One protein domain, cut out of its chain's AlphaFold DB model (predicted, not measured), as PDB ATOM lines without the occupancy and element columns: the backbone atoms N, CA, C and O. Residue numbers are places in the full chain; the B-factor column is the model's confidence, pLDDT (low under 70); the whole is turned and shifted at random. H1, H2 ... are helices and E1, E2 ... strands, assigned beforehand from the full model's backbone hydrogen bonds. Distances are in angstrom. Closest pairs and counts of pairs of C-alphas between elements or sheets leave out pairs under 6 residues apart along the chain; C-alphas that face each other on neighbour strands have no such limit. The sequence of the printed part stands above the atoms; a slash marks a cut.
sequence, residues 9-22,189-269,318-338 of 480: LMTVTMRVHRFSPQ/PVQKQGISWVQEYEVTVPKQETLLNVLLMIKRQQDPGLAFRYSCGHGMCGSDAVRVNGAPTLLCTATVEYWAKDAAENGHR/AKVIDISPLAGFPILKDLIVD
ATOM      1  N   LEU A   9     175.372 127.668 250.202       89.69
ATOM      2  CA  LEU A   9     174.238 128.328 250.846       89.69
ATOM      3  C   LEU A   9     174.593 129.770 251.228       89.69
ATOM      4  O   LEU A   9     175.730 130.080 251.577       89.69
ATOM      5  N   MET A  10     173.593 130.642 251.177       90.56
ATOM      6  CA  MET A  10     173.685 132.060 251.489       90.56
ATOM      7  C   MET A  10     172.468 132.452 252.325       90.56
ATOM      8  O   MET A  10     171.335 132.174 251.929       90.56
ATOM      9  N   THR A  11     172.698 133.074 253.481       93.94
ATOM     10  CA  THR A  11     171.623 133.661 254.293       93.94
ATOM     11  C   THR A  11     171.380 135.095 253.844       93.94
ATOM     12  O   THR A  11     172.328 135.869 253.706       93.94
ATOM     13  N   VAL A  12     170.117 135.428 253.588       94.94
ATOM     14  CA  VAL A  12     169.682 136.716 253.037       94.94
ATOM     15  C   VAL A  12     168.407 137.172 253.743       94.94
ATOM     16  O   VAL A  12     167.491 136.378 253.961       94.94
ATOM     17  N   THR A  13     168.330 138.464 254.054       96.56
ATOM     18  CA  THR A  13     167.108 139.127 254.515       96.56
ATOM     19  C   THR A  13     166.321 139.620 253.298       96.56
ATOM     20  O   THR A  13     166.713 140.571 252.613       96.56
ATOM     21  N   MET A  14     165.201 138.962 253.014       97.31
ATOM     22  CA  MET A  14     164.271 139.323 251.944       97.31
ATOM     23  C   MET A  14     163.293 140.377 252.469       97.31
ATOM     24  O   MET A  14     162.417 140.066 253.275       97.31
ATOM     25  N   ARG A  15     163.437 141.623 252.016       97.75
ATOM     26  CA  ARG A  15     162.587 142.763 252.384       97.75
ATOM     27  C   ARG A  15     161.497 142.925 251.332       97.75
ATOM     28  O   ARG A  15     161.690 143.573 250.307       97.75
ATOM     29  N   VAL A  16     160.360 142.276 251.551       98.19
ATOM     30  CA  VAL A  16     159.253 142.237 250.592       98.19
ATOM     31  C   VAL A  16     158.242 143.319 250.944       98.19
ATOM     32  O   VAL A  16     157.690 143.334 252.044       98.19
ATOM     33  N   HIS A  17     157.969 144.220 250.005       98.00
ATOM     34  CA  HIS A  17     156.939 145.239 250.172       98.00
ATOM     35  C   HIS A  17     155.568 144.581 250.045       98.00
ATOM     36  O   HIS A  17     155.288 143.815 249.120       98.00
ATOM     37  N   ARG A  18     154.720 144.877 251.018       97.25
ATOM     38  CA  ARG A  18     153.389 144.321 251.212       97.25
ATOM     39  C   ARG A  18     152.360 145.410 251.004       97.25
ATOM     40  O   ARG A  18     152.620 146.582 251.281       97.25
ATOM     41  N   PHE A  19     151.184 145.014 250.538       96.50
ATOM     42  CA  PHE A  19     150.078 145.935 250.340       96.50
ATOM     43  C   PHE A  19     148.758 145.208 250.536       96.50
ATOM     44  O   PHE A  19     148.444 144.273 249.795       96.50
ATOM     45  N   SER A  20     147.970 145.672 251.503       93.69
ATOM     46  CA  SER A  20     146.560 145.315 251.610       93.69
ATOM     47  C   SER A  20     145.730 146.508 251.149       93.69
ATOM     48  O   SER A  20     145.835 147.565 251.779       93.69
ATOM     49  N   PRO A  21     144.872 146.374 250.122       90.12
ATOM     50  CA  PRO A  21     143.853 147.382 249.875       90.12
ATOM     51  C   PRO A  21     142.946 147.487 251.109       90.12
ATOM     52  O   PRO A  21     142.736 146.498 251.823       90.12
ATOM     53  N   GLN A  22     142.404 148.678 251.361       81.62
ATOM     54  CA  GLN A  22     141.278 148.816 252.277       81.62
ATOM     55  C   GLN A  22     140.091 148.025 251.706       81.62
ATOM     56  O   GLN A  22     139.928 147.975 250.479       81.62
ATOM     57  N   PRO A 189     143.612 154.614 235.841       61.53
ATOM     58  CA  PRO A 189     143.512 153.497 236.770       61.53
ATOM     59  C   PRO A 189     143.953 153.937 238.174       61.53
ATOM     60  O   PRO A 189     145.139 154.014 238.492       61.53
ATOM     61  N   VAL A 190     142.985 154.290 239.021       73.88
ATOM     62  CA  VAL A 190     143.259 154.919 240.320       73.88
ATOM     63  C   VAL A 190     143.863 153.909 241.297       73.88
ATOM     64  O   VAL A 190     143.292 152.846 241.558       73.88
ATOM     65  N   GLN A 191     144.994 154.273 241.911       79.12
ATOM     66  CA  GLN A 191     145.571 153.520 243.024       79.12
ATOM     67  C   GLN A 191     144.552 153.399 244.162       79.12
ATOM     68  O   GLN A 191     144.206 154.378 244.825       79.12
ATOM     69  N   LYS A 192     144.098 152.169 244.420       81.75
ATOM     70  CA  LYS A 192     143.196 151.859 245.534       81.75
ATOM     71  C   LYS A 192     143.860 152.242 246.854       81.75
ATOM     72  O   LYS A 192     145.048 151.975 247.049       81.75
ATOM     73  N   GLN A 193     143.094 152.845 247.760       86.94
ATOM     74  CA  GLN A 193     143.565 153.126 249.116       86.94
ATOM     75  C   GLN A 193     143.878 151.812 249.842       86.94
ATOM     76  O   GLN A 193     143.200 150.803 249.645       86.94
ATOM     77  N   GLY A 194     144.908 151.813 250.683       89.56
ATOM     78  CA  GLY A 194     145.402 150.613 251.348       89.56
ATOM     79  C   GLY A 194     146.520 150.917 252.332       89.56
ATOM     80  O   GLY A 194     146.940 152.064 252.476       89.56
ATOM     81  N   ILE A 195     146.990 149.875 253.009       93.00
ATOM     82  CA  ILE A 195     148.127 149.931 253.927       93.00
ATOM     83  C   ILE A 195     149.299 149.230 253.246       93.00
ATOM     84  O   ILE A 195     149.192 148.056 252.883       93.00
ATOM     85  N   SER A 196     150.413 149.947 253.090       94.06
ATOM     86  CA  SER A 196     151.697 149.396 252.662       94.06
ATOM     87  C   SER A 196     152.655 149.258 253.844       94.06
ATOM     88  O   SER A 196     152.682 150.095 254.745       94.06
ATOM     89  N   TRP A 197     153.448 148.190 253.846       96.44
ATOM     90  CA  TRP A 197     154.532 147.978 254.809       96.44
ATOM     91  C   TRP A 197     155.637 147.129 254.177       96.44
ATOM     92  O   TRP A 197     155.430 146.512 253.135       96.44
ATOM     93  N   VAL A 198     156.817 147.082 254.790       97.56
ATOM     94  CA  VAL A 198     157.871 146.133 254.402       97.56
ATOM     95  C   VAL A 198     157.839 144.975 255.391       97.56
ATOM     96  O   VAL A 198     157.905 145.198 256.597       97.56
ATOM     97  N   GLN A 199     157.713 143.750 254.885       97.38
ATOM     98  CA  GLN A 199     157.880 142.533 255.670       97.38
ATOM     99  C   GLN A 199     159.261 141.953 255.390       97.38
ATOM    100  O   GLN A 199     159.636 141.754 254.235       97.38
ATOM    101  N   GLU A 200     159.999 141.656 256.450       97.69
ATOM    102  CA  GLU A 200     161.315 141.034 256.355       97.69
ATOM    103  C   GLU A 200     161.191 139.529 256.632       97.69
ATOM    104  O   GLU A 200     160.427 139.113 257.509       97.69
ATOM    105  N   TYR A 201     161.906 138.723 255.849       97.25
ATOM    106  CA  TYR A 201     161.988 137.270 255.985       97.25
ATOM    107  C   TYR A 201     163.454 136.842 255.902       97.25
ATOM    108  O   TYR A 201     164.147 137.206 254.951       97.25
ATOM    109  N   GLU A 202     163.925 136.041 256.854       96.62
ATOM    110  CA  GLU A 202     165.239 135.407 256.750       96.62
ATOM    111  C   GLU A 202     165.127 134.076 256.003       96.62
ATOM    112  O   GLU A 202     164.244 133.250 256.264       96.62
ATOM    113  N   VAL A 203     166.030 133.878 255.042       95.19
ATOM    114  CA  VAL A 203     166.105 132.671 254.218       95.19
ATOM    115  C   VAL A 203     167.558 132.256 254.024       95.19
ATOM    116  O   VAL A 203     168.417 133.090 253.749       95.19
ATOM    117  N   THR A 204     167.828 130.955 254.120       95.69
ATOM    118  CA  THR A 204     169.130 130.360 253.794       95.69
ATOM    119  C   THR A 204     168.953 129.430 252.601       95.69
ATOM    120  O   THR A 204     168.332 128.375 252.714       95.69
ATOM    121  N   VAL A 205     169.468 129.841 251.444       95.06
ATOM    122  CA  VAL A 205     169.187 129.222 250.136       95.06
ATOM    123  C   VAL A 205     170.459 129.128 249.288       95.06
ATOM    124  O   VAL A 205     171.430 129.825 249.582       95.06
ATOM    125  N   PRO A 206     170.510 128.276 248.249       95.00
ATOM    126  CA  PRO A 206     171.630 128.272 247.313       95.00
ATOM    127  C   PRO A 206     171.813 129.640 246.645       95.00
ATOM    128  O   PRO A 206     170.843 130.273 246.242       95.00
ATOM    129  N   LYS A 207     173.061 130.068 246.446       93.69
ATOM    130  CA  LYS A 207     173.402 131.306 245.719       93.69
ATOM    131  C   LYS A 207     172.719 131.434 244.346       93.69
ATOM    132  O   LYS A 207     172.247 132.503 243.973       93.69
ATOM    133  N   GLN A 208     172.637 130.327 243.613       94.81
ATOM    134  CA  GLN A 208     172.053 130.256 242.268       94.81
ATOM    135  C   GLN A 208     170.519 130.107 242.268       94.81
ATOM    136  O   GLN A 208     169.921 129.984 241.202       94.81
ATOM    137  N   GLU A 209     169.873 130.102 243.439       96.38
ATOM    138  CA  GLU A 209     168.417 130.002 243.549       96.38
ATOM    139  C   GLU A 209     167.731 131.247 242.965       96.38
ATOM    140  O   GLU A 209     168.250 132.364 243.070       96.38
ATOM    141  N   THR A 210     166.559 131.069 242.350       98.12
ATOM    142  CA  THR A 210     165.801 132.192 241.769       98.12
ATOM    143  C   THR A 210     164.966 132.902 242.830       98.12
ATOM    144  O   THR A 210     164.444 132.268 243.750       98.12
ATOM    145  N   LEU A 211     164.764 134.216 242.696       98.31
ATOM    146  CA  LEU A 211     163.918 134.967 243.631       98.31
ATOM    147  C   LEU A 211     162.464 134.469 243.604       98.31
ATOM    148  O   LEU A 211     161.802 134.481 244.640       98.31
ATOM    149  N   LEU A 212     161.991 133.938 242.469       98.56
ATOM    150  CA  LEU A 212     160.718 133.220 242.387       98.56
ATOM    151  C   LEU A 212     160.686 132.017 243.342       98.56
ATOM    152  O   LEU A 212     159.749 131.888 244.128       98.56
ATOM    153  N   ASN A 213     161.702 131.154 243.310       98.19
ATOM    154  CA  ASN A 213     161.766 129.983 244.187       98.19
ATOM    155  C   ASN A 213     161.886 130.379 245.667       98.19
ATOM    156  O   ASN A 213     161.239 129.756 246.512       98.19
ATOM    157  N   VAL A 214     162.617 131.453 245.983       98.25
ATOM    158  CA  VAL A 214     162.693 132.005 247.348       98.25
ATOM    159  C   VAL A 214     161.330 132.520 247.827       98.25
ATOM    160  O   VAL A 214     160.889 132.154 248.917       98.25
ATOM    161  N   LEU A 215     160.608 133.304 247.017       98.56
ATOM    162  CA  LEU A 215     159.266 133.782 247.375       98.56
ATOM    163  C   LEU A 215     158.238 132.639 247.449       98.56
ATOM    164  O   LEU A 215     157.346 132.670 248.298       98.56
ATOM    165  N   LEU A 216     158.373 131.593 246.625       98.50
ATOM    166  CA  LEU A 216     157.569 130.370 246.731       98.50
ATOM    167  C   LEU A 216     157.879 129.579 248.010       98.50
ATOM    168  O   LEU A 216     156.958 129.017 248.603       98.50
ATOM    169  N   MET A 217     159.136 129.546 248.457       98.06
ATOM    170  CA  MET A 217     159.526 128.940 249.732       98.06
ATOM    171  C   MET A 217     158.913 129.711 250.909       98.06
ATOM    172  O   MET A 217     158.200 129.110 251.714       98.06
ATOM    173  N   ILE A 218     159.087 131.038 250.946       98.38
ATOM    174  CA  ILE A 218     158.465 131.933 251.937       98.38
ATOM    175  C   ILE A 218     156.944 131.728 251.959       98.38
ATOM    176  O   ILE A 218     156.372 131.486 253.020       98.38
ATOM    177  N   LYS A 219     156.284 131.718 250.794       98.38
ATOM    178  CA  LYS A 219     154.828 131.524 250.699       98.38
ATOM    179  C   LYS A 219     154.354 130.149 251.188       98.38
ATOM    180  O   LYS A 219     153.235 130.028 251.677       98.38
ATOM    181  N   ARG A 220     155.168 129.099 251.055       98.25
ATOM    182  CA  ARG A 220     154.816 127.735 251.498       98.25
ATOM    183  C   ARG A 220     155.117 127.472 252.974       98.25
ATOM    184  O   ARG A 220     154.494 126.583 253.542       98.25
ATOM    185  N   GLN A 221     156.083 128.181 253.561       97.94
ATOM    186  CA  GLN A 221     156.671 127.827 254.862       97.94
ATOM    187  C   GLN A 221     156.556 128.919 255.933       97.94
ATOM    188  O   GLN A 221     156.607 128.592 257.114       97.94
ATOM    189  N   GLN A 222     156.423 130.192 255.544       97.50
ATOM    190  CA  GLN A 222     156.471 131.343 256.456       97.50
ATOM    191  C   GLN A 222     155.208 132.222 256.369       97.50
ATOM    192  O   GLN A 222     154.611 132.518 257.397       97.50
ATOM    193  N   ASP A 223     154.758 132.602 255.164       97.62
ATOM    194  CA  ASP A 223     153.535 133.406 254.971       97.62
ATOM    195  C   ASP A 223     152.706 132.986 253.735       97.62
ATOM    196  O   ASP A 223     152.892 133.519 252.635       97.62
ATOM    197  N   PRO A 224     151.707 132.102 253.909       97.69
ATOM    198  CA  PRO A 224     150.738 131.758 252.865       97.69
ATOM    199  C   PRO A 224     149.930 132.942 252.310       97.69
ATOM    200  O   PRO A 224     149.406 132.844 251.196       97.69
ATOM    201  N   GLY A 225     149.830 134.055 253.042       96.94
ATOM    202  CA  GLY A 225     149.096 135.259 252.658       96.94
ATOM    203  C   GLY A 225     149.780 136.115 251.588       96.94
ATOM    204  O   GLY A 225     149.073 136.863 250.903       96.94
ATOM    205  N   LEU A 226     151.099 135.978 251.404       98.00
ATOM    206  CA  LEU A 226     151.912 136.701 250.417       98.00
ATOM    207  C   LEU A 226     151.419 136.488 248.977       98.00
ATOM    208  O   LEU A 226     151.277 135.346 248.533       98.00
ATOM    209  N   ALA A 227     151.173 137.568 248.231       98.12
ATOM    210  CA  ALA A 227     150.701 137.514 246.845       98.12
ATOM    211  C   ALA A 227     151.718 138.065 245.823       98.12
ATOM    212  O   ALA A 227     152.286 139.142 245.986       98.12
ATOM    213  N   PHE A 228     151.914 137.315 244.739       98.38
ATOM    214  CA  PHE A 228     152.674 137.691 243.544       98.38
ATOM    215  C   PHE A 228     152.164 136.860 242.355       98.38
ATOM    216  O   PHE A 228     151.588 135.786 242.555       98.38
ATOM    217  N   ARG A 229     152.343 137.352 241.126       98.19
ATOM    218  CA  ARG A 229     152.046 136.597 239.897       98.19
ATOM    219  C   ARG A 229     153.273 135.784 239.471       98.19
ATOM    220  O   ARG A 229     154.399 136.230 239.663       98.19
ATOM    221  N   TYR A 230     153.047 134.598 238.911       97.88
ATOM    222  CA  TYR A 230     154.055 133.761 238.252       97.88
ATOM    223  C   TYR A 230     153.378 132.696 237.379       97.88
ATOM    224  O   TYR A 230     152.207 132.378 237.593       97.88
ATOM    225  N   SER A 231     154.109 132.133 236.412       97.88
ATOM    226  CA  SER A 231     153.643 130.992 235.610       97.88
ATOM    227  C   SER A 231     154.797 130.106 235.120       97.88
ATOM    228  O   SER A 231     155.035 129.058 235.714       97.88
ATOM    229  N   CYS A 232     155.558 130.516 234.093       97.25
ATOM    230  CA  CYS A 232     156.508 129.611 233.420       97.25
ATOM    231  C   CYS A 232     157.764 129.256 234.237       97.25
ATOM    232  O   CYS A 232     158.308 128.169 234.077       97.25
ATOM    233  N   GLY A 233     158.253 130.163 235.090       96.12
ATOM    234  CA  GLY A 233     159.491 129.959 235.850       96.12
ATOM    235  C   GLY A 233     160.794 130.007 235.034       96.12
ATOM    236  O   GLY A 233     161.840 129.677 235.580       96.12
ATOM    237  N   HIS A 234     160.757 130.420 233.760       95.88
ATOM    238  CA  HIS A 234     161.925 130.456 232.864       95.88
ATOM    239  C   HIS A 234     161.933 131.662 231.886       95.88
ATOM    240  O   HIS A 234     162.368 131.557 230.740       95.88
ATOM    241  N   GLY A 235     161.413 132.816 232.312       96.06
ATOM    242  CA  GLY A 235     161.567 134.110 231.623       96.06
ATOM    243  C   GLY A 235     160.657 134.393 230.416       96.06
ATOM    244  O   GLY A 235     160.661 135.517 229.924       96.06
ATOM    245  N   MET A 236     159.856 133.428 229.947       96.75
ATOM    246  CA  MET A 236     159.120 133.549 228.672       96.75
ATOM    247  C   MET A 236     157.686 134.094 228.770       96.75
ATOM    248  O   MET A 236     157.161 134.579 227.776       96.75
ATOM    249  N   CYS A 237     157.023 134.023 229.929       97.38
ATOM    250  CA  CYS A 237     155.617 134.446 230.059       97.38
ATOM    251  C   CYS A 237     155.410 135.869 230.605       97.38
ATOM    252  O   CYS A 237     154.270 136.298 230.738       97.38
ATOM    253  N   GLY A 238     156.472 136.552 231.047       96.75
ATOM    254  CA  GLY A 238     156.422 137.926 231.575       96.75
ATOM    255  C   GLY A 238     155.647 138.164 232.884       96.75
ATOM    256  O   GLY A 238     155.746 139.247 233.449       96.75
ATOM    257  N   SER A 239     154.897 137.175 233.380       97.56
ATOM    258  CA  SER A 239     153.923 137.314 234.476       97.56
ATOM    259  C   SER A 239     154.474 137.778 235.829       97.56
ATOM    260  O   SER A 239     153.708 138.264 236.653       97.56
ATOM    261  N   ASP A 240     155.762 137.563 236.081       98.19
ATOM    262  CA  ASP A 240     156.435 137.693 237.378       98.19
ATOM    263  C   ASP A 240     157.394 138.894 237.432       98.19
ATOM    264  O   ASP A 240     158.419 138.868 238.116       98.19
ATOM    265  N   ALA A 241     157.053 139.948 236.687       98.38
ATOM    266  CA  ALA A 241     157.752 141.224 236.703       98.38
ATOM    267  C   ALA A 241     157.522 141.987 238.018       98.38
ATOM    268  O   ALA A 241     156.387 142.260 238.414       98.38
ATOM    269  N   VAL A 242     158.615 142.357 238.681       98.44
ATOM    270  CA  VAL A 242     158.650 143.120 239.941       98.44
ATOM    271  C   VAL A 242     159.835 144.089 239.923       98.44
ATOM    272  O   VAL A 242     160.605 144.113 238.964       98.44
ATOM    273  N   ARG A 243     160.029 144.870 240.990       97.81
ATOM    274  CA  ARG A 243     161.199 145.739 241.165       97.81
ATOM    275  C   ARG A 243     162.099 145.223 242.290       97.81
ATOM    276  O   ARG A 243     161.691 145.215 243.447       97.81
ATOM    277  N   VAL A 244     163.329 144.831 241.962       97.69
ATOM    278  CA  VAL A 244     164.333 144.303 242.901       97.69
ATOM    279  C   VAL A 244     165.444 145.335 243.097       97.69
ATOM    280  O   VAL A 244     166.006 145.840 242.128       97.69
ATOM    281  N   ASN A 245     165.749 145.701 244.345       95.50
ATOM    282  CA  ASN A 245     166.719 146.743 244.720       95.50
ATOM    283  C   ASN A 245     166.582 148.048 243.895       95.50
ATOM    284  O   ASN A 245     167.577 148.682 243.540       95.50
ATOM    285  N   GLY A 246     165.345 148.424 243.552       92.62
ATOM    286  CA  GLY A 246     165.019 149.604 242.745       92.62
ATOM    287  C   GLY A 246     164.984 149.408 241.219       92.62
ATOM    288  O   GLY A 246     164.469 150.292 240.541       92.62
ATOM    289  N   ALA A 247     165.437 148.275 240.672       95.00
ATOM    290  CA  ALA A 247     165.439 147.992 239.230       95.00
ATOM    291  C   ALA A 247     164.372 146.941 238.839       95.00
ATOM    292  O   ALA A 247     164.194 145.960 239.563       95.00
ATOM    293  N   PRO A 248     163.628 147.116 237.733       97.38
ATOM    294  CA  PRO A 248     162.583 146.179 237.326       97.38
ATOM    295  C   PRO A 248     163.167 144.937 236.631       97.38
ATOM    296  O   PRO A 248     164.063 145.041 235.799       97.38
ATOM    297  N   THR A 249     162.668 143.747 236.972       97.75
ATOM    298  CA  THR A 249     163.153 142.460 236.442       97.75
ATOM    299  C   THR A 249     162.114 141.343 236.641       97.75
ATOM    300  O   THR A 249     161.064 141.580 237.239       97.75
ATOM    301  N   LEU A 250     162.386 140.124 236.158       98.50
ATOM    302  CA  LEU A 250     161.536 138.943 236.376       98.50
ATOM    303  C   LEU A 250     162.060 138.108 237.554       98.50
ATOM    304  O   LEU A 250     163.248 137.786 237.615       98.50
ATOM    305  N   LEU A 251     161.176 137.697 238.466       98.50
ATOM    306  CA  LEU A 251     161.536 136.873 239.629       98.50
ATOM    307  C   LEU A 251     162.202 135.537 239.251       98.50
ATOM    308  O   LEU A 251     163.043 135.041 240.001       98.50
ATOM    309  N   CYS A 252     161.826 134.942 238.118       98.00
ATOM    310  CA  CYS A 252     162.353 133.660 237.654       98.00
ATOM    311  C   CYS A 252     163.730 133.724 236.978       98.00
ATOM    312  O   CYS A 252     164.382 132.689 236.870       98.00
ATOM    313  N   THR A 253     164.189 134.899 236.537       96.75
ATOM    314  CA  THR A 253     165.546 135.081 235.982       96.75
ATOM    315  C   THR A 253     166.493 135.762 236.970       96.75
ATOM    316  O   THR A 253     167.709 135.612 236.869       96.75
ATOM    317  N   ALA A 254     165.951 136.471 237.960       97.06
ATOM    318  CA  ALA A 254     166.697 137.038 239.071       97.06
ATOM    319  C   ALA A 254     167.239 135.942 240.013       97.06
ATOM    320  O   ALA A 254     166.461 135.198 240.609       97.06
ATOM    321  N   THR A 255     168.562 135.871 240.197       97.12
ATOM    322  CA  THR A 255     169.218 134.958 241.156       97.12
ATOM    323  C   THR A 255     169.582 135.654 242.466       97.12
ATOM    324  O   THR A 255     169.859 136.856 242.494       97.12
ATOM    325  N   VAL A 256     169.632 134.894 243.564       96.25
ATOM    326  CA  VAL A 256     170.050 135.411 244.879       96.25
ATOM    327  C   VAL A 256     171.461 136.007 244.821       96.25
ATOM    328  O   VAL A 256     171.663 137.114 245.305       96.25
ATOM    329  N   GLU A 257     172.418 135.339 244.172       94.38
ATOM    330  CA  GLU A 257     173.814 135.789 244.057       94.38
ATOM    331  C   GLU A 257     173.972 137.164 243.394       94.38
ATOM    332  O   GLU A 257     174.790 137.964 243.843       94.38
ATOM    333  N   TYR A 258     173.181 137.462 242.359       94.31
ATOM    334  CA  TYR A 258     173.255 138.742 241.649       94.31
ATOM    335  C   TYR A 258     172.577 139.886 242.422       94.31
ATOM    336  O   TYR A 258     173.038 141.028 242.385       94.31
ATOM    337  N   TRP A 259     171.478 139.598 243.128       95.88
ATOM    338  CA  TRP A 259     170.678 140.625 243.803       95.88
ATOM    339  C   TRP A 259     171.019 140.819 245.291       95.88
ATOM    340  O   TRP A 259     170.668 141.860 245.846       95.88
ATOM    341  N   ALA A 260     171.719 139.893 245.950       94.50
ATOM    342  CA  ALA A 260     172.086 140.001 247.365       94.50
ATOM    343  C   ALA A 260     173.233 141.006 247.611       94.50
ATOM    344  O   ALA A 260     174.418 140.657 247.687       94.50
ATOM    345  N   LYS A 261     172.856 142.275 247.785       89.75
ATOM    346  CA  LYS A 261     173.756 143.385 248.136       89.75
ATOM    347  C   LYS A 261     173.927 143.513 249.646       89.75
ATOM    348  O   LYS A 261     173.130 142.978 250.417       89.75
ATOM    349  N   ASP A 262     174.955 144.234 250.074       85.69
ATOM    350  CA  ASP A 262     175.139 144.540 251.493       85.69
ATOM    351  C   ASP A 262     174.110 145.583 251.948       85.69
ATOM    352  O   ASP A 262     173.783 146.518 251.210       85.69
ATOM    353  N   ALA A 263     173.612 145.464 253.183       70.31
ATOM    354  CA  ALA A 263     172.641 146.408 253.749       70.31
ATOM    355  C   ALA A 263     173.086 147.884 253.629       70.31
ATOM    356  O   ALA A 263     172.263 148.765 253.373       70.31
ATOM    357  N   ALA A 264     174.394 148.144 253.741       62.62
ATOM    358  CA  ALA A 264     174.995 149.471 253.601       62.62
ATOM    359  C   ALA A 264     174.941 150.048 252.168       62.62
ATOM    360  O   ALA A 264     175.001 151.265 252.005       62.62
ATOM    361  N   GLU A 265     174.811 149.211 251.132       61.50
ATOM    362  CA  GLU A 265     174.704 149.651 249.731       61.50
ATOM    363  C   GLU A 265     173.255 149.892 249.302       61.50
ATOM    364  O   GLU A 265     172.967 150.841 248.569       61.50
ATOM    365  N   ASN A 266     172.326 149.065 249.794       55.22
ATOM    366  CA  ASN A 266     170.887 149.285 249.616       55.22
ATOM    367  C   ASN A 266     170.412 150.555 250.357       55.22
ATOM    368  O   ASN A 266     169.424 151.182 249.970       55.22
ATOM    369  N   GLY A 267     171.152 150.979 251.389       46.62
ATOM    370  CA  GLY A 267     170.985 152.246 252.095       46.62
ATOM    371  C   GLY A 267     171.346 153.491 251.269       46.62
ATOM    372  O   GLY A 267     172.381 154.117 251.477       46.62
ATOM    373  N   HIS A 268     170.413 153.939 250.426       46.59
ATOM    374  CA  HIS A 268     170.253 155.360 250.079       46.59
ATOM    375  C   HIS A 268     171.351 156.025 249.200       46.59
ATOM    376  O   HIS A 268     171.597 157.230 249.320       46.59
ATOM    377  N   ARG A 269     171.969 155.298 248.248       41.44
ATOM    378  CA  ARG A 269     172.897 155.873 247.235       41.44
ATOM    379  C   ARG A 269     172.547 155.563 245.767       41.44
ATOM    380  O   ARG A 269     173.384 155.085 245.007       41.44
ATOM    381  N   ALA A 318     175.081 142.087 256.654       82.31
ATOM    382  CA  ALA A 318     173.826 141.414 256.355       82.31
ATOM    383  C   ALA A 318     173.457 141.617 254.878       82.31
ATOM    384  O   ALA A 318     173.377 142.749 254.384       82.31
ATOM    385  N   LYS A 319     173.252 140.500 254.179       92.69
ATOM    386  CA  LYS A 319     172.901 140.467 252.762       92.69
ATOM    387  C   LYS A 319     171.402 140.677 252.609       92.69
ATOM    388  O   LYS A 319     170.610 139.950 253.201       92.69
ATOM    389  N   VAL A 320     171.020 141.675 251.823       95.19
ATOM    390  CA  VAL A 320     169.647 142.179 251.739       95.19
ATOM    391  C   VAL A 320     169.186 142.225 250.285       95.19
ATOM    392  O   VAL A 320     169.911 142.697 249.406       95.19
ATOM    393  N   ILE A 321     167.948 141.786 250.052       97.19
ATOM    394  CA  ILE A 321     167.236 141.950 248.782       97.19
ATOM    395  C   ILE A 321     165.909 142.649 249.069       97.19
ATOM    396  O   ILE A 321     165.064 142.112 249.781       97.19
ATOM    397  N   ASP A 322     165.726 143.842 248.512       97.44
ATOM    398  CA  ASP A 322     164.481 144.605 248.578       97.44
ATOM    399  C   ASP A 322     163.623 144.289 247.346       97.44
ATOM    400  O   ASP A 322     164.085 144.451 246.217       97.44
ATOM    401  N   ILE A 323     162.393 143.803 247.541       98.25
ATOM    402  CA  ILE A 323     161.462 143.470 246.453       98.25
ATOM    403  C   ILE A 323     160.186 144.284 246.621       98.25
ATOM    404  O   ILE A 323     159.436 144.094 247.578       98.25
ATOM    405  N   SER A 324     159.923 145.157 245.655       98.12
ATOM    406  CA  SER A 324     158.734 146.002 245.581       98.12
ATOM    407  C   SER A 324     157.921 145.748 244.303       98.12
ATOM    408  O   SER A 324     158.431 145.132 243.361       98.12
ATOM    409  N   PRO A 325     156.649 146.183 244.252       97.69
ATOM    410  CA  PRO A 325     155.828 146.065 243.051       97.69
ATOM    411  C   PRO A 325     156.441 146.827 241.870       97.69
ATOM    412  O   PRO A 325     157.270 147.727 242.042       97.69
ATOM    413  N   LEU A 326     156.021 146.464 240.659       96.06
ATOM    414  CA  LEU A 326     156.462 147.122 239.434       96.06
ATOM    415  C   LEU A 326     155.978 148.587 239.412       96.06
ATOM    416  O   LEU A 326     154.809 148.864 239.667       96.06
ATOM    417  N   ALA A 327     156.887 149.530 239.153       93.75
ATOM    418  CA  ALA A 327     156.579 150.961 239.216       93.75
ATOM    419  C   ALA A 327     155.666 151.416 238.061       93.75
ATOM    420  O   ALA A 327     155.667 150.814 236.993       93.75
ATOM    421  N   GLY A 328     154.900 152.492 238.275       92.12
ATOM    422  CA  GLY A 328     153.958 153.037 237.285       92.12
ATOM    423  C   GLY A 328     152.644 152.269 237.130       92.12
ATOM    424  O   GLY A 328     151.775 152.710 236.390       92.12
ATOM    425  N   PHE A 329     152.462 151.172 237.868       94.31
ATOM    426  CA  PHE A 329     151.237 150.382 237.867       94.31
ATOM    427  C   PHE A 329     150.532 150.436 239.234       94.31
ATOM    428  O   PHE A 329     151.204 150.309 240.264       94.31
ATOM    429  N   PRO A 330     149.193 150.569 239.287       93.94
ATOM    430  CA  PRO A 330     148.441 150.502 240.538       93.94
ATOM    431  C   PRO A 330     148.595 149.153 241.244       93.94
ATOM    432  O   PRO A 330     148.374 148.093 240.666       93.94
ATOM    433  N   ILE A 331     148.938 149.178 242.528       95.38
ATOM    434  CA  ILE A 331     149.119 147.981 243.348       95.38
ATOM    435  C   ILE A 331     147.742 147.440 243.755       95.38
ATOM    436  O   ILE A 331     146.933 148.159 244.349       95.38
ATOM    437  N   LEU A 332     147.487 146.162 243.459       95.06
ATOM    438  CA  LEU A 332     146.245 145.455 243.790       95.06
ATOM    439  C   LEU A 332     146.359 144.693 245.117       95.06
ATOM    440  O   LEU A 332     145.469 144.798 245.959       95.06
ATOM    441  N   LYS A 333     147.443 143.927 245.303       96.12
ATOM    442  CA  LYS A 333     147.813 143.270 246.569       96.12
ATOM    443  C   LYS A 333     149.278 142.841 246.534       96.12
ATOM    444  O   LYS A 333     149.672 142.139 245.608       96.12
ATOM    445  N   ASP A 334     150.030 143.132 247.597       97.56
ATOM    446  CA  ASP A 334     151.449 142.775 247.729       97.56
ATOM    447  C   ASP A 334     152.230 143.128 246.448       97.56
ATOM    448  O   ASP A 334     152.221 144.291 246.057       97.56
ATOM    449  N   LEU A 335     152.853 142.160 245.765       98.25
ATOM    450  CA  LEU A 335     153.608 142.391 244.525       98.25
ATOM    451  C   LEU A 335     152.742 142.330 243.250       98.25
ATOM    452  O   LEU A 335     153.266 142.450 242.145       98.25
ATOM    453  N   ILE A 336     151.427 142.115 243.369       98.06
ATOM    454  CA  ILE A 336     150.496 142.099 242.233       98.06
ATOM    455  C   ILE A 336     150.045 143.524 241.923       98.06
ATOM    456  O   ILE A 336     149.366 144.159 242.733       98.06
ATOM    457  N   VAL A 337     150.356 143.976 240.710       96.81
ATOM    458  CA  VAL A 337     149.887 145.243 240.139       96.81
ATOM    459  C   VAL A 337     148.813 145.024 239.072       96.81
ATOM    460  O   VAL A 337     148.704 143.942 238.487       96.81
ATOM    461  N   ASP A 338     148.018 146.048 238.808       95.56
ATOM    462  CA  ASP A 338     147.152 146.123 237.639       95.56
ATOM    463  C   ASP A 338     148.002 146.352 236.381       95.56
ATOM    464  O   ASP A 338     148.879 147.209 236.386       95.56
TER     465      ASP A 338
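This is residues 9 to 22, 189 to 269 and 318 to 338 of the 480 residues of the protein "Succinate dehydrogenase and fumarate reductase iron-sulfur protein" of Parascardovia denticolens DSM 10105 = JCM 12538 (UniProt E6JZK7). A strongly twisted sheet of five strands has H1 over one face and the short H2 over the other; its two long strands, E1 and E2, run side by side along the longest axis, and the small hairpin E3 and E4 makes the far edge. H3 and E6 are small outlying pieces. The printed part has 116 residues, with three named helices and six named strands in the order E1 E2 H1 E3 E4 H2 H3 E5 E6 along the chain; the sheet, in the order E2 E1 E5 E3 E4, is mixed, and the class is mixed, helices and strands. It is compact, radius of gyration of the C-alphas 13.6 A, spanning 41 by 32 by 28 A.

E1, residues 9 to 21, is antiparallel to E2, residues 194 to 206, with N 14 and O 201 2.8 A apart. E1 is parallel to E5, residues 319 to 324 (N 15 and O 321, 2.8 A). E5 is antiparallel to E3, residues 241 to 244 (N 243 and O 324, 2.9 A). E3 forms a hairpin with E4, residues 247 to 250 (N 242 and O 249, 2.9 A). H1, residues 211 to 221, is on the sheet at a height of 8.3 A; its closest C-alphas to E2 are Ile 218 and Tyr 201, 7.6 A. E2, H1 and E3 make a split strand-helix-strand unit, two strands of one sheet that are not neighbours, joined through a helix, with E1 and E5 between them in the sheet; its crossover is right-handed. H2, residues 256 to 259, is on the opposite face, height 6.0 A. H3, residues 263 to 266, only grazes the sheet. E6, residues 331 to 333, pairs with no named strand; its closest C-alpha to E1 is that of Lys 333, 5.1 A from Phe 19. In H1 every O i to N i+4 pair is within hydrogen-bond range; H2 and H3 are too short for one.

E1 is 35.9 A long, from C-alpha 9 at (174.238, 128.328, 250.846). E2 is 34.7 A long and bends by 56 degrees at residue 203. H1 is 15.2 A and E5 16.8 A long; C-alpha 333 of E6 is at (147.813, 143.270, 246.569).

The C-alphas farthest apart, Leu 9 and Val 190, are 42.2 A apart. Cuts leave gaps of 16.4 A between C-alphas 22 and 189 and 17.1 A between 269 and 318. H1 to E3 is a long link of 19 residues. Confidence is under 70 at residue 189 and residues 264 to 269.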